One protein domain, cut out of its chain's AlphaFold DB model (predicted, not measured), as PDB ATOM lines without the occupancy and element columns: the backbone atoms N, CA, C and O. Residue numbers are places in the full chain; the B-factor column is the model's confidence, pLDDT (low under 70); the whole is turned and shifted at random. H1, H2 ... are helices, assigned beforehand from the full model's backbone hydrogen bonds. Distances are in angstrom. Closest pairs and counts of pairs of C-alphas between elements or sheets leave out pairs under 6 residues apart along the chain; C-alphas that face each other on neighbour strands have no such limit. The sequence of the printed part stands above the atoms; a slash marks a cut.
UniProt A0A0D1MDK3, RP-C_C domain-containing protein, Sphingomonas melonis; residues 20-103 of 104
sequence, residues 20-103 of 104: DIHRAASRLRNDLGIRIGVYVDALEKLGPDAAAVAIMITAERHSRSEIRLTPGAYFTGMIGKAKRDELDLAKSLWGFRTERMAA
ATOM      1  N   ASP A  20     219.151 212.731 199.813       79.12
ATOM      2  CA  ASP A  20     219.638 213.936 199.137       79.12
ATOM      3  C   ASP A  20     218.468 214.700 198.515       79.12
ATOM      4  O   ASP A  20     218.373 215.920 198.648       79.12
ATOM      5  N   ILE A  21     217.521 213.969 197.918       81.06
ATOM      6  CA  ILE A  21     216.298 214.526 197.328       81.06
ATOM      7  C   ILE A  21     215.436 215.193 198.405       81.06
ATOM      8  O   ILE A  21     214.980 216.320 198.222       81.06
ATOM      9  N   HIS A  22     215.242 214.547 199.557       87.25
ATOM     10  CA  HIS A  22     214.472 215.118 200.668       87.25
ATOM     11  C   HIS A  22     215.139 216.375 201.239       87.25
ATOM     12  O   HIS A  22     214.458 217.361 201.529       87.25
ATOM     13  N   ARG A  23     216.475 216.379 201.363       88.44
ATOM     14  CA  ARG A  23     217.236 217.568 201.786       88.44
ATOM     15  C   ARG A  23     217.099 218.709 200.780       88.44
ATOM     16  O   ARG A  23     216.829 219.840 201.188       88.44
ATOM     17  N   ALA A  24     217.231 218.418 199.486       87.19
ATOM     18  CA  ALA A  24     217.051 219.397 198.418       87.19
ATOM     19  C   ALA A  24     215.628 219.976 198.421       87.19
ATOM     20  O   ALA A  24     215.467 221.195 198.403       87.19
ATOM     21  N   ALA A  25     214.601 219.132 198.553       90.62
ATOM     22  CA  ALA A  25     213.211 219.568 198.646       90.62
ATOM     23  C   ALA A  25     212.962 220.470 199.865       90.62
ATOM     24  O   ALA A  25     212.307 221.502 199.746       90.62
ATOM     25  N   SER A  26     213.531 220.145 201.029       91.56
ATOM     26  CA  SER A  26     213.408 220.989 202.226       91.56
ATOM     27  C   SER A  26     214.022 222.383 202.027       91.56
ATOM     28  O   SER A  26     213.448 223.395 202.448       91.56
ATOM     29  N   ARG A  27     215.162 222.462 201.327       93.19
ATOM     30  CA  ARG A  27     215.802 223.739 200.982       93.19
ATOM     31  C   ARG A  27     214.976 224.524 199.963       93.19
ATOM     32  O   ARG A  27     214.599 225.655 200.247       93.19
ATOM     33  N   LEU A  28     214.584 223.890 198.858       94.50
ATOM     34  CA  LEU A  28     213.747 224.503 197.822       94.50
ATOM     35  C   LEU A  28     212.400 224.988 198.366       94.50
ATOM     36  O   LEU A  28     211.919 226.043 197.975       94.50
ATOM     37  N   ARG A  29     211.795 224.260 199.309       95.56
ATOM     38  CA  ARG A  29     210.570 224.687 199.997       95.56
ATOM     39  C   ARG A  29     210.747 226.042 200.689       95.56
ATOM     40  O   ARG A  29     209.821 226.851 200.658       95.56
ATOM     41  N   ASN A  30     211.904 226.287 201.307       94.81
ATOM     42  CA  ASN A  30     212.214 227.588 201.898       94.81
ATOM     43  C   ASN A  30     212.469 228.642 200.816       94.81
ATOM     44  O   ASN A  30     211.867 229.711 200.889       94.81
ATOM     45  N   ASP A  31     213.270 228.320 199.799       94.12
ATOM     46  CA  ASP A  31     213.611 229.245 198.705       94.12
ATOM     47  C   ASP A  31     212.359 229.707 197.929       94.12
ATOM     48  O   ASP A  31     212.240 230.867 197.546       94.12
ATOM     49  N   LEU A  32     211.371 228.822 197.762       93.62
ATOM     50  CA  LEU A  32     210.082 229.106 197.119       93.62
ATOM     51  C   LEU A  32     209.064 229.809 198.035       93.62
ATOM     52  O   LEU A  32     207.934 230.068 197.611       93.62
ATOM     53  N   GLY A  33     209.402 230.052 199.306       95.75
ATOM     54  CA  GLY A  33     208.492 230.651 200.286       95.75
ATOM     55  C   GLY A  33     207.255 229.796 200.603       95.75
ATOM     56  O   GLY A  33     206.243 230.310 201.085       95.75
ATOM     57  N   ILE A  34     207.298 228.487 200.337       96.00
ATOM     58  CA  ILE A  34     206.185 227.571 200.619       96.00
ATOM     59  C   ILE A  34     206.096 227.391 202.133       96.00
ATOM     60  O   ILE A  34     207.095 227.120 202.790       96.00
ATOM     61  N   ARG A  35     204.917 227.541 202.747       95.38
ATOM     62  CA  ARG A  35     204.765 227.416 204.211       95.38
ATOM     63  C   ARG A  35     204.979 225.976 204.683       95.38
ATOM     64  O   ARG A  35     204.548 225.040 204.018       95.38
ATOM     65  N   ILE A  36     205.589 225.799 205.860       94.44
ATOM     66  CA  ILE A  36     205.926 224.469 206.397       94.44
ATOM     67  C   ILE A  36     204.679 223.606 206.595       94.44
ATOM     68  O   ILE A  36     204.701 222.439 206.235       94.44
ATOM     69  N   GLY A  37     203.567 224.196 207.049       95.00
ATOM     70  CA  GLY A  37     202.297 223.481 207.199       95.00
ATOM     71  C   GLY A  37     201.755 222.919 205.881       95.00
ATOM     72  O   GLY A  37     201.211 221.825 205.872       95.00
ATOM     73  N   VAL A  38     201.973 223.607 204.753       94.06
ATOM     74  CA  VAL A  38     201.575 223.101 203.425       94.06
ATOM     75  C   VAL A  38     202.455 221.922 203.007       94.06
ATOM     76  O   VAL A  38     201.979 220.983 202.381       94.06
ATOM     77  N   TYR A  39     203.742 221.955 203.356       94.25
ATOM     78  CA  TYR A  39     204.648 220.843 203.079       94.25
ATOM     79  C   TYR A  39     204.346 219.624 203.957       94.25
ATOM     80  O   TYR A  39     204.309 218.514 203.443       94.25
ATOM     81  N   VAL A  40     204.059 219.825 205.247       94.12
ATOM     82  CA  VAL A  40     203.621 218.749 206.154       94.12
ATOM     83  C   VAL A  40     202.331 218.100 205.650       94.12
ATOM     84  O   VAL A  40     202.282 216.882 205.532       94.12
ATOM     85  N   ASP A  41     201.345 218.897 205.235       92.75
ATOM     86  CA  ASP A  41     200.114 218.390 204.614       92.75
ATOM     87  C   ASP A  41     200.397 217.546 203.353       92.75
ATOM     88  O   ASP A  41     199.750 216.527 203.110       92.75
ATOM     89  N   ALA A  42     201.408 217.921 202.562       91.38
ATOM     90  CA  ALA A  42     201.855 217.137 201.413       91.38
ATOM     91  C   ALA A  42     202.481 215.796 201.825       91.38
ATOM     92  O   ALA A  42     202.199 214.779 201.191       91.38
ATOM     93  N   LEU A  43     203.308 215.787 202.878       92.12
ATOM     94  CA  LEU A  43     203.915 214.567 203.421       92.12
ATOM     95  C   LEU A  43     202.840 213.586 203.897       92.12
ATOM     96  O   LEU A  43     202.917 212.403 203.579       92.12
ATOM     97  N   GLU A  44     201.827 214.078 204.610       90.75
ATOM     98  CA  GLU A  44     200.721 213.259 205.117       90.75
ATOM     99  C   GLU A  44     199.853 212.689 203.989       90.75
ATOM    100  O   GLU A  44     199.413 211.544 204.058       90.75
ATOM    101  N   LYS A  45     199.611 213.476 202.934       85.25
ATOM    102  CA  LYS A  45     198.713 213.084 201.836       85.25
ATOM    103  C   LYS A  45     199.371 212.228 200.763       85.25
ATOM    104  O   LYS A  45     198.690 211.403 200.164       85.25
ATOM    105  N   LEU A  46     200.643 212.477 200.459       84.88
ATOM    106  CA  LEU A  46     201.338 211.879 199.313       84.88
ATOM    107  C   LEU A  46     202.470 210.936 199.728       84.88
ATOM    108  O   LEU A  46     202.925 210.129 198.920       84.88
ATOM    109  N   GLY A  47     202.949 211.047 200.967       86.75
ATOM    110  CA  GLY A  47     204.192 210.431 201.407       86.75
ATOM    111  C   GLY A  47     205.431 211.282 201.084       86.75
ATOM    112  O   GLY A  47     205.381 212.207 200.263       86.75
ATOM    113  N   PRO A  48     206.570 210.977 201.731       85.81
ATOM    114  CA  PRO A  48     207.775 211.807 201.690       85.81
ATOM    115  C   PRO A  48     208.382 211.939 200.293       85.81
ATOM    116  O   PRO A  48     208.739 213.039 199.869       85.81
ATOM    117  N   ASP A  49     208.437 210.837 199.553       83.88
ATOM    118  CA  ASP A  49     209.039 210.785 198.222       83.88
ATOM    119  C   ASP A  49     208.242 211.613 197.208       83.88
ATOM    120  O   ASP A  49     208.796 212.457 196.500       83.88
ATOM    121  N   ALA A  50     206.921 211.436 197.183       82.25
ATOM    122  CA  ALA A  50     206.039 212.168 196.282       82.25
ATOM    123  C   ALA A  50     205.971 213.665 196.623       82.25
ATOM    124  O   ALA A  50     205.979 214.503 195.720       82.25
ATOM    125  N   ALA A  51     205.961 214.022 197.910       90.69
ATOM    126  CA  ALA A  51     206.016 215.416 198.341       90.69
ATOM    127  C   ALA A  51     207.327 216.097 197.914       90.69
ATOM    128  O   ALA A  51     207.303 217.231 197.427       90.69
ATOM    129  N   ALA A  52     208.463 215.403 198.039       89.69
ATOM    130  CA  ALA A  52     209.754 215.920 197.599       89.69
ATOM    131  C   ALA A  52     209.788 216.150 196.080       89.69
ATOM    132  O   ALA A  52     210.206 217.213 195.618       89.69
ATOM    133  N   VAL A  53     209.269 215.202 195.294       83.88
ATOM    134  CA  VAL A  53     209.145 215.341 193.833       83.88
ATOM    135  C   VAL A  53     208.231 216.510 193.454       83.88
ATOM    136  O   VAL A  53     208.575 217.302 192.577       83.88
ATOM    137  N   ALA A  54     207.100 216.684 194.136       88.94
ATOM    138  CA  ALA A  54     206.187 217.799 193.887       88.94
ATOM    139  C   ALA A  54     206.838 219.173 194.161       88.94
ATOM    140  O   ALA A  54     206.580 220.138 193.431       88.94
ATOM    141  N   ILE A  55     207.731 219.268 195.154       93.00
ATOM    142  CA  ILE A  55     208.554 220.467 195.372       93.00
ATOM    143  C   ILE A  55     209.514 220.694 194.203       93.00
ATOM    144  O   ILE A  55     209.587 221.814 193.703       93.00
ATOM    145  N   MET A  56     210.203 219.653 193.728       88.50
ATOM    146  CA  MET A  56     211.126 219.764 192.589       88.50
ATOM    147  C   MET A  56     210.408 220.251 191.323       88.50
ATOM    148  O   MET A  56     210.884 221.169 190.657       88.50
ATOM    149  N   ILE A  57     209.221 219.710 191.028       86.06
ATOM    150  CA  ILE A  57     208.393 220.162 189.897       86.06
ATOM    151  C   ILE A  57     207.984 221.626 190.086       86.06
ATOM    152  O   ILE A  57     208.038 222.414 189.144       86.06
ATOM    153  N   THR A  58     207.585 222.011 191.298       90.19
ATOM    154  CA  THR A  58     207.209 223.399 191.594       90.19
ATOM    155  C   THR A  58     208.390 224.350 191.402       90.19
ATOM    156  O   THR A  58     208.220 225.401 190.789       90.19
ATOM    157  N   ALA A  59     209.585 223.975 191.870       88.19
ATOM    158  CA  ALA A  59     210.808 224.756 191.691       88.19
ATOM    159  C   ALA A  59     211.125 224.966 190.210       88.19
ATOM    160  O   ALA A  59     211.388 226.089 189.783       88.19
ATOM    161  N   GLU A  60     211.013 223.904 189.416       84.94
ATOM    162  CA  GLU A  60     211.263 223.985 187.985       84.94
ATOM    163  C   GLU A  60     210.283 224.928 187.284       84.94
ATOM    164  O   GLU A  60     210.695 225.852 186.579       84.94
ATOM    165  N   ARG A  61     208.981 224.723 187.501       85.62
ATOM    166  CA  ARG A  61     207.927 225.553 186.900       85.62
ATOM    167  C   ARG A  61     208.067 227.013 187.324       85.62
ATOM    168  O   ARG A  61     207.832 227.913 186.518       85.62
ATOM    169  N   HIS A  62     208.475 227.260 188.570       89.12
ATOM    170  CA  HIS A  62     208.765 228.606 189.052       89.12
ATOM    171  C   HIS A  62     209.947 229.230 188.305       89.12
ATOM    172  O   HIS A  62     209.831 230.359 187.835       89.12
ATOM    173  N   SER A  63     211.044 228.486 188.124       85.62
ATOM    174  CA  SER A  63     212.235 228.972 187.414       85.62
ATOM    175  C   SER A  63     211.955 229.337 185.949       85.62
ATOM    176  O   SER A  63     212.554 230.267 185.414       85.62
ATOM    177  N   ARG A  64     210.973 228.676 185.323       86.62
ATOM    178  CA  ARG A  64     210.489 228.975 183.965       86.62
ATOM    179  C   ARG A  64     209.437 230.085 183.904       86.62
ATOM    180  O   ARG A  64     208.924 230.371 182.829       86.62
ATOM    181  N   SER A  65     209.093 230.708 185.035       89.00
ATOM    182  CA  SER A  65     208.010 231.700 185.141       89.00
ATOM    183  C   SER A  65     206.637 231.178 184.681       89.00
ATOM    184  O   SER A  65     205.777 231.936 184.242       89.00
ATOM    185  N   GLU A  66     206.394 229.871 184.818       85.88
ATOM    186  CA  GLU A  66     205.143 229.212 184.404       85.88
ATOM    187  C   GLU A  66     204.079 229.195 185.520       85.88
ATOM    188  O   GLU A  66     202.942 228.756 185.319       85.88
ATOM    189  N   ILE A  67     204.425 229.677 186.716       87.94
ATOM    190  CA  ILE A  67     203.510 229.781 187.855       87.94
ATOM    191  C   ILE A  67     202.806 231.141 187.829       87.94
ATOM    192  O   ILE A  67     203.433 232.176 188.011       87.94
ATOM    193  N   ARG A  68     201.478 231.122 187.654       85.38
ATOM    194  CA  ARG A  68     200.638 232.333 187.541       85.38
ATOM    195  C   ARG A  68     200.371 233.068 188.858       85.38
ATOM    196  O   ARG A  68     200.061 234.250 188.833       85.38
ATOM    197  N   LEU A  69     200.392 232.350 189.982       88.94
ATOM    198  CA  LEU A  69     200.140 232.900 191.320       88.94
ATOM    199  C   LEU A  69     201.432 232.842 192.140       88.94
ATOM    200  O   LEU A  69     202.425 233.464 191.786       88.94
ATOM    201  N   THR A  70     201.441 232.060 193.216       94.12
ATOM    202  CA  THR A  70     202.624 231.804 194.036       94.12
ATOM    203  C   THR A  70     203.018 230.330 193.936       94.12
ATOM    204  O   THR A  70     202.146 229.480 193.707       94.12
ATOM    205  N   PRO A  71     204.301 229.986 194.156       93.44
ATOM    206  CA  PRO A  71     204.737 228.593 194.247       93.44
ATOM    207  C   PRO A  71     203.916 227.777 195.250       93.44
ATOM    208  O   PRO A  71     203.527 226.652 194.955       93.44
ATOM    209  N   GLY A  72     203.566 228.373 196.396       93.50
ATOM    210  CA  GLY A  72     202.702 227.743 197.397       93.50
ATOM    211  C   GLY A  72     201.302 227.423 196.875       93.50
ATOM    212  O   GLY A  72     200.837 226.302 197.050       93.50
ATOM    213  N   ALA A  73     200.648 228.366 196.189       92.69
ATOM    214  CA  ALA A  73     199.319 228.136 195.618       92.69
ATOM    215  C   ALA A  73     199.341 227.047 194.531       92.69
ATOM    216  O   ALA A  73     198.457 226.189 194.489       92.69
ATOM    217  N   TYR A  74     200.373 227.047 193.681       92.31
ATOM    218  CA  TYR A  74     200.570 226.009 192.670       92.31
ATOM    219  C   TYR A  74     200.794 224.631 193.304       92.31
ATOM    220  O   TYR A  74     200.134 223.664 192.922       92.31
ATOM    221  N   PHE A  75     201.665 224.555 194.312       92.69
ATOM    222  CA  PHE A  75     201.972 223.330 195.043       92.69
ATOM    223  C   PHE A  75     200.731 222.748 195.736       92.69
ATOM    224  O   PHE A  75     200.425 221.571 195.555       92.69
ATOM    225  N   THR A  76     199.936 223.570 196.430       92.50
ATOM    226  CA  THR A  76     198.652 223.136 197.010       92.50
ATOM    227  C   THR A  76     197.689 222.609 195.944       92.50
ATOM    228  O   THR A  76     197.059 221.568 196.138       92.50
ATOM    229  N   GLY A  77     197.596 223.283 194.793       90.12
ATOM    230  CA  GLY A  77     196.788 222.818 193.665       90.12
ATOM    231  C   GLY A  77     197.256 221.468 193.109       90.12
ATOM    232  O   GLY A  77     196.426 220.618 192.783       90.12
ATOM    233  N   MET A  78     198.572 221.247 193.039       86.12
ATOM    234  CA  MET A  78     199.172 219.981 192.612       86.12
ATOM    235  C   MET A  78     198.849 218.840 193.584       86.12
ATOM    236  O   MET A  78     198.392 217.791 193.134       86.12
ATOM    237  N   ILE A  79     198.996 219.057 194.896       87.19
ATOM    238  CA  ILE A  79     198.621 218.073 195.932       87.19
ATOM    239  C   ILE A  79     197.132 217.729 195.827       87.19
ATOM    240  O   ILE A  79     196.747 216.562 195.903       87.19
ATOM    241  N   GLY A  80     196.285 218.740 195.609       85.31
ATOM    242  CA  GLY A  80     194.848 218.550 195.430       85.31
ATOM    243  C   GLY A  80     194.497 217.664 194.230       85.31
ATOM    244  O   GLY A  80     193.598 216.837 194.344       85.31
ATOM    245  N   LYS A  81     195.213 217.805 193.106       79.31
ATOM    246  CA  LYS A  81     195.045 216.954 191.912       79.31
ATOM    247  C   LYS A  81     195.587 215.542 192.128       79.31
ATOM    248  O   LYS A  81     194.920 214.579 191.775       79.31
ATOM    249  N   ALA A  82     196.752 215.423 192.759       73.62
ATOM    250  CA  ALA A  82     197.373 214.143 193.091       73.62
ATOM    251  C   ALA A  82     196.463 213.259 193.955       73.62
ATOM    252  O   ALA A  82     196.303 212.077 193.682       73.62
ATOM    253  N   LYS A  83     195.791 213.853 194.950       68.38
ATOM    254  CA  LYS A  83     194.831 213.145 195.810       68.38
ATOM    255  C   LYS A  83     193.627 212.579 195.043       68.38
ATOM    256  O   LYS A  83     193.023 211.614 195.494       68.38
ATOM    257  N   ARG A  84     193.242 213.200 193.926       69.44
ATOM    258  CA  ARG A  84     192.086 212.782 193.118       69.44
ATOM    259  C   ARG A  84     192.443 211.748 192.045       69.44
ATOM    260  O   ARG A  84     191.604 211.483 191.197       69.44
ATOM    261  N   ASP A  85     193.670 211.218 192.054       62.00
ATOM    262  CA  ASP A  85     194.228 210.369 190.983       62.00
ATOM    263  C   ASP A  85     194.234 211.060 189.598       62.00
ATOM    264  O   ASP A  85     194.499 210.464 188.561       62.00
ATOM    265  N   GLU A  86     193.988 212.377 189.572       55.50
ATOM    266  CA  GLU A  86     194.022 213.223 188.371       55.50
ATOM    267  C   GLU A  86     195.454 213.611 187.984       55.50
ATOM    268  O   GLU A  86     195.692 214.217 186.936       55.50
ATOM    269  N   LEU A  87     196.413 213.315 188.859       57.31
ATOM    270  CA  LEU A  87     197.829 213.431 188.579       57.31
ATOM    271  C   LEU A  87     198.396 212.020 188.603       57.31
ATOM    272  O   LEU A  87     198.552 211.435 189.673       57.31
ATOM    273  N   ASP A  88     198.751 211.504 187.428       57.81
ATOM    274  CA  ASP A  88     199.538 210.280 187.291       57.81
ATOM    275  C   ASP A  88     200.985 210.591 187.730       57.81
ATOM    276  O   ASP A  88     201.933 210.706 186.944       57.81
ATOM    277  N   LEU A  89     201.128 210.860 189.032       54.28
ATOM    278  CA  LEU A  89     202.388 211.112 189.715       54.28
ATOM    279  C   LEU A  89     203.285 209.898 189.534       54.28
ATOM    280  O   LEU A  89     204.475 210.081 189.327       54.28
ATOM    281  N   ALA A  90     202.705 208.694 189.492       49.66
ATOM    282  CA  ALA A  90     203.392 207.465 189.132       49.66
ATOM    283  C   ALA A  90     203.997 207.526 187.717       49.66
ATOM    284  O   ALA A  90     205.178 207.223 187.584       49.66
ATOM    285  N   LYS A  91     203.288 207.983 186.673       51.06
ATOM    286  CA  LYS A  91     203.900 208.212 185.344       51.06
ATOM    287  C   LYS A  91     204.956 209.308 185.339       51.06
ATOM    288  O   LYS A  91     205.961 209.152 184.655       51.06
ATOM    289  N   SER A  92     204.768 210.394 186.086       52.28
ATOM    290  CA  SER A  92     205.796 211.446 186.195       52.28
ATOM    291  C   SER A  92     207.051 210.926 186.917       52.28
ATOM    292  O   SER A  92     208.174 211.241 186.530       52.28
ATOM    293  N   LEU A  93     206.861 210.055 187.914       50.31
ATOM    294  CA  LEU A  93     207.894 209.367 188.692       50.31
ATOM    295  C   LEU A  93     208.615 208.284 187.864       50.31
ATOM    296  O   LEU A  93     209.839 208.175 187.924       50.31
ATOM    297  N   TRP A  94     207.885 207.505 187.054       43.88
ATOM    298  CA  TRP A  94     208.433 206.474 186.163       43.88
ATOM    299  C   TRP A  94     209.052 207.045 184.890       43.88
ATOM    300  O   TRP A  94     210.057 206.501 184.443       43.88
ATOM    301  N   GLY A  95     208.531 208.142 184.339       43.75
ATOM    302  CA  GLY A  95     209.183 208.891 183.261       43.75
ATOM    303  C   GLY A  95     210.563 209.376 183.708       43.75
ATOM    304  O   GLY A  95     211.559 209.098 183.050       43.75
ATOM    305  N   PHE A  96     210.647 209.933 184.921       43.06
ATOM    306  CA  PHE A  96     211.911 210.345 185.536       43.06
ATOM    307  C   PHE A  96     212.866 209.169 185.822       43.06
ATOM    308  O   PHE A  96     214.077 209.274 185.615       43.06
ATOM    309  N   ARG A  97     212.335 208.023 186.278       41.00
ATOM    310  CA  ARG A  97     213.120 206.801 186.533       41.00
ATOM    311  C   ARG A  97     213.614 206.135 185.241       41.00
ATOM    312  O   ARG A  97     214.734 205.635 185.221       41.00
ATOM    313  N   THR A  98     212.806 206.130 184.181       35.34
ATOM    314  CA  THR A  98     213.063 205.386 182.933       35.34
ATOM    315  C   THR A  98     213.941 206.172 181.965       35.34
ATOM    316  O   THR A  98     214.870 205.594 181.407       35.34
ATOM    317  N   GLU A  99     213.754 207.491 181.837       37.28
ATOM    318  CA  GLU A  99     214.619 208.336 180.993       37.28
ATOM    319  C   GLU A  99     216.094 208.297 181.436       37.28
ATOM    320  O   GLU A  99     216.996 208.418 180.612       37.28
ATOM    321  N   ARG A 100     216.365 208.033 182.723       40.34
ATOM    322  CA  ARG A 100     217.729 207.876 183.261       40.34
ATOM    323  C   ARG A 100     218.269 206.443 183.251       40.34
ATOM    324  O   ARG A 100     219.466 206.269 183.452       40.34
ATOM    325  N   MET A 101     217.426 205.429 183.048       33.53
ATOM    326  CA  MET A 101     217.878 204.038 182.857       33.53
ATOM    327  C   MET A 101     218.090 203.707 181.369       33.53
ATOM    328  O   MET A 101     218.854 202.799 181.064       33.53
ATOM    329  N   ALA A 102     217.438 204.440 180.456       28.84
ATOM    330  CA  ALA A 102     217.575 204.281 179.005       28.84
ATOM    331  C   ALA A 102     218.692 205.145 178.384       28.84
ATOM    332  O   ALA A 102     219.126 204.868 177.269       28.84
ATOM    333  N   ALA A 103     219.180 206.165 179.097       31.47
ATOM    334  CA  ALA A 103     220.420 206.865 178.764       31.47
ATOM    335  C   ALA A 103     221.620 206.022 179.232       31.47
ATOM    336  O   ALA A 103     222.242 206.304 180.259       31.47
TER     337      ALA A 103
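AT A GLANCE: This is residues 20 to 103 of the 104 residues of the protein "RP-C_C domain-containing protein" of Sphingomonas melonis (UniProt A0A0D1MDK3). Four helices make a compact body and a fifth runs out of it as an arm: H3 is in the middle, H1, H2 and H4 pack round it, and H5 points away, with residues 94 to 103 sticking out. H2 and H4 lie side by side and run the same way, H1 crosses H3, and H3 folds back into H4 as a helical hairpin. The printed part has 84 residues with five named helices, H1 to H5 in order along the chain, and no named strand; its class is all helix. It is compact, with a radius of gyration of the C-alphas of 12.4 A. It spans 36 by 26 by 25 A, and the body without residues 94 to 103 spans 26 by 26 by 21 A.

HOW THE PARTS SIT: H1, residues 20 to 31, touches the hub H3, residues 48 to 63, at a steep tilt of 48 degrees, the same way. Their closest C-alphas, those of Ala 25 and Ala 52, are 5.1 A apart. H2, residues 36 to 46, is close to H1 but not clearly touching, with the closest C-alphas, Arg 29 and Tyr 39, 7.7 A apart. H2 touches H3 at a steep tilt of 57 degrees, opposite ways; H3 touches H2 with residues 48 to 51 alone, and the closest C-alphas, those of Ala 42 and Ala 51, are 5.5 A apart. H4, residues 71 to 83, touches H2 at a shallow tilt of 19 degrees, the same way, with the C-alphas of Ala 42 and Ile 79 the closest at 6.4 A. H3 and H4 form a helical hairpin: they touch and run opposite ways at a steep tilt of 43 degrees, and their closest C-alphas, Thr 58 and Phe 75, are 6.3 A apart. The helix packing is mostly crossed, with 1 of these 4 touching pairs at a shallow tilt. H5, residues 89 to 102, touches no helix. It is close to H3 but not clearly touching, about perpendicular at 81 degrees, with the closest C-alphas, Ala 50 and Leu 89, 7.6 A apart. It is also close to H4 but not clearly touching, about perpendicular at 82 degrees, with the C-alphas of Ala 82 and Leu 89 the closest at 6.8 A. H1 and H4, H1 and H5, and H2 and H5 are apart. In H1, H2, H3 and H4 every O i to N i+4 pair is within hydrogen-bond range; in H5 it is 9 of 10.

IN THESE COORDINATES: H1 begins at C-alpha 20, at (219.638, 213.936, 199.137), and is 16.5 A from first to last C-alpha. After a tight link of 4 residues, H2 runs 15.2 A. One residue, Gly 47, makes the tight link to H3, the longest helix, with 16 residues and 22.8 A; it begins at C-alpha 48, at (207.775, 211.807, 201.690). A short link of 7 residues leads to H4, 18.4 A long. After a tight link of 5 residues, H5 runs 19.8 A and ends at C-alpha 102, at (217.575, 204.281, 179.005).

THE WHOLE: The two C-alphas farthest apart, those of Gly 37 and Ala 103, are 37.6 A apart. The printed part has no cut, and no link is long. Residues 94 to 103, of which 94 to 102 belong to H5, stand free. The mean pLDDT of the printed part is 79.0. Confidence is low, under 70, at residues 83 to 103, and the mean over H5 is 43.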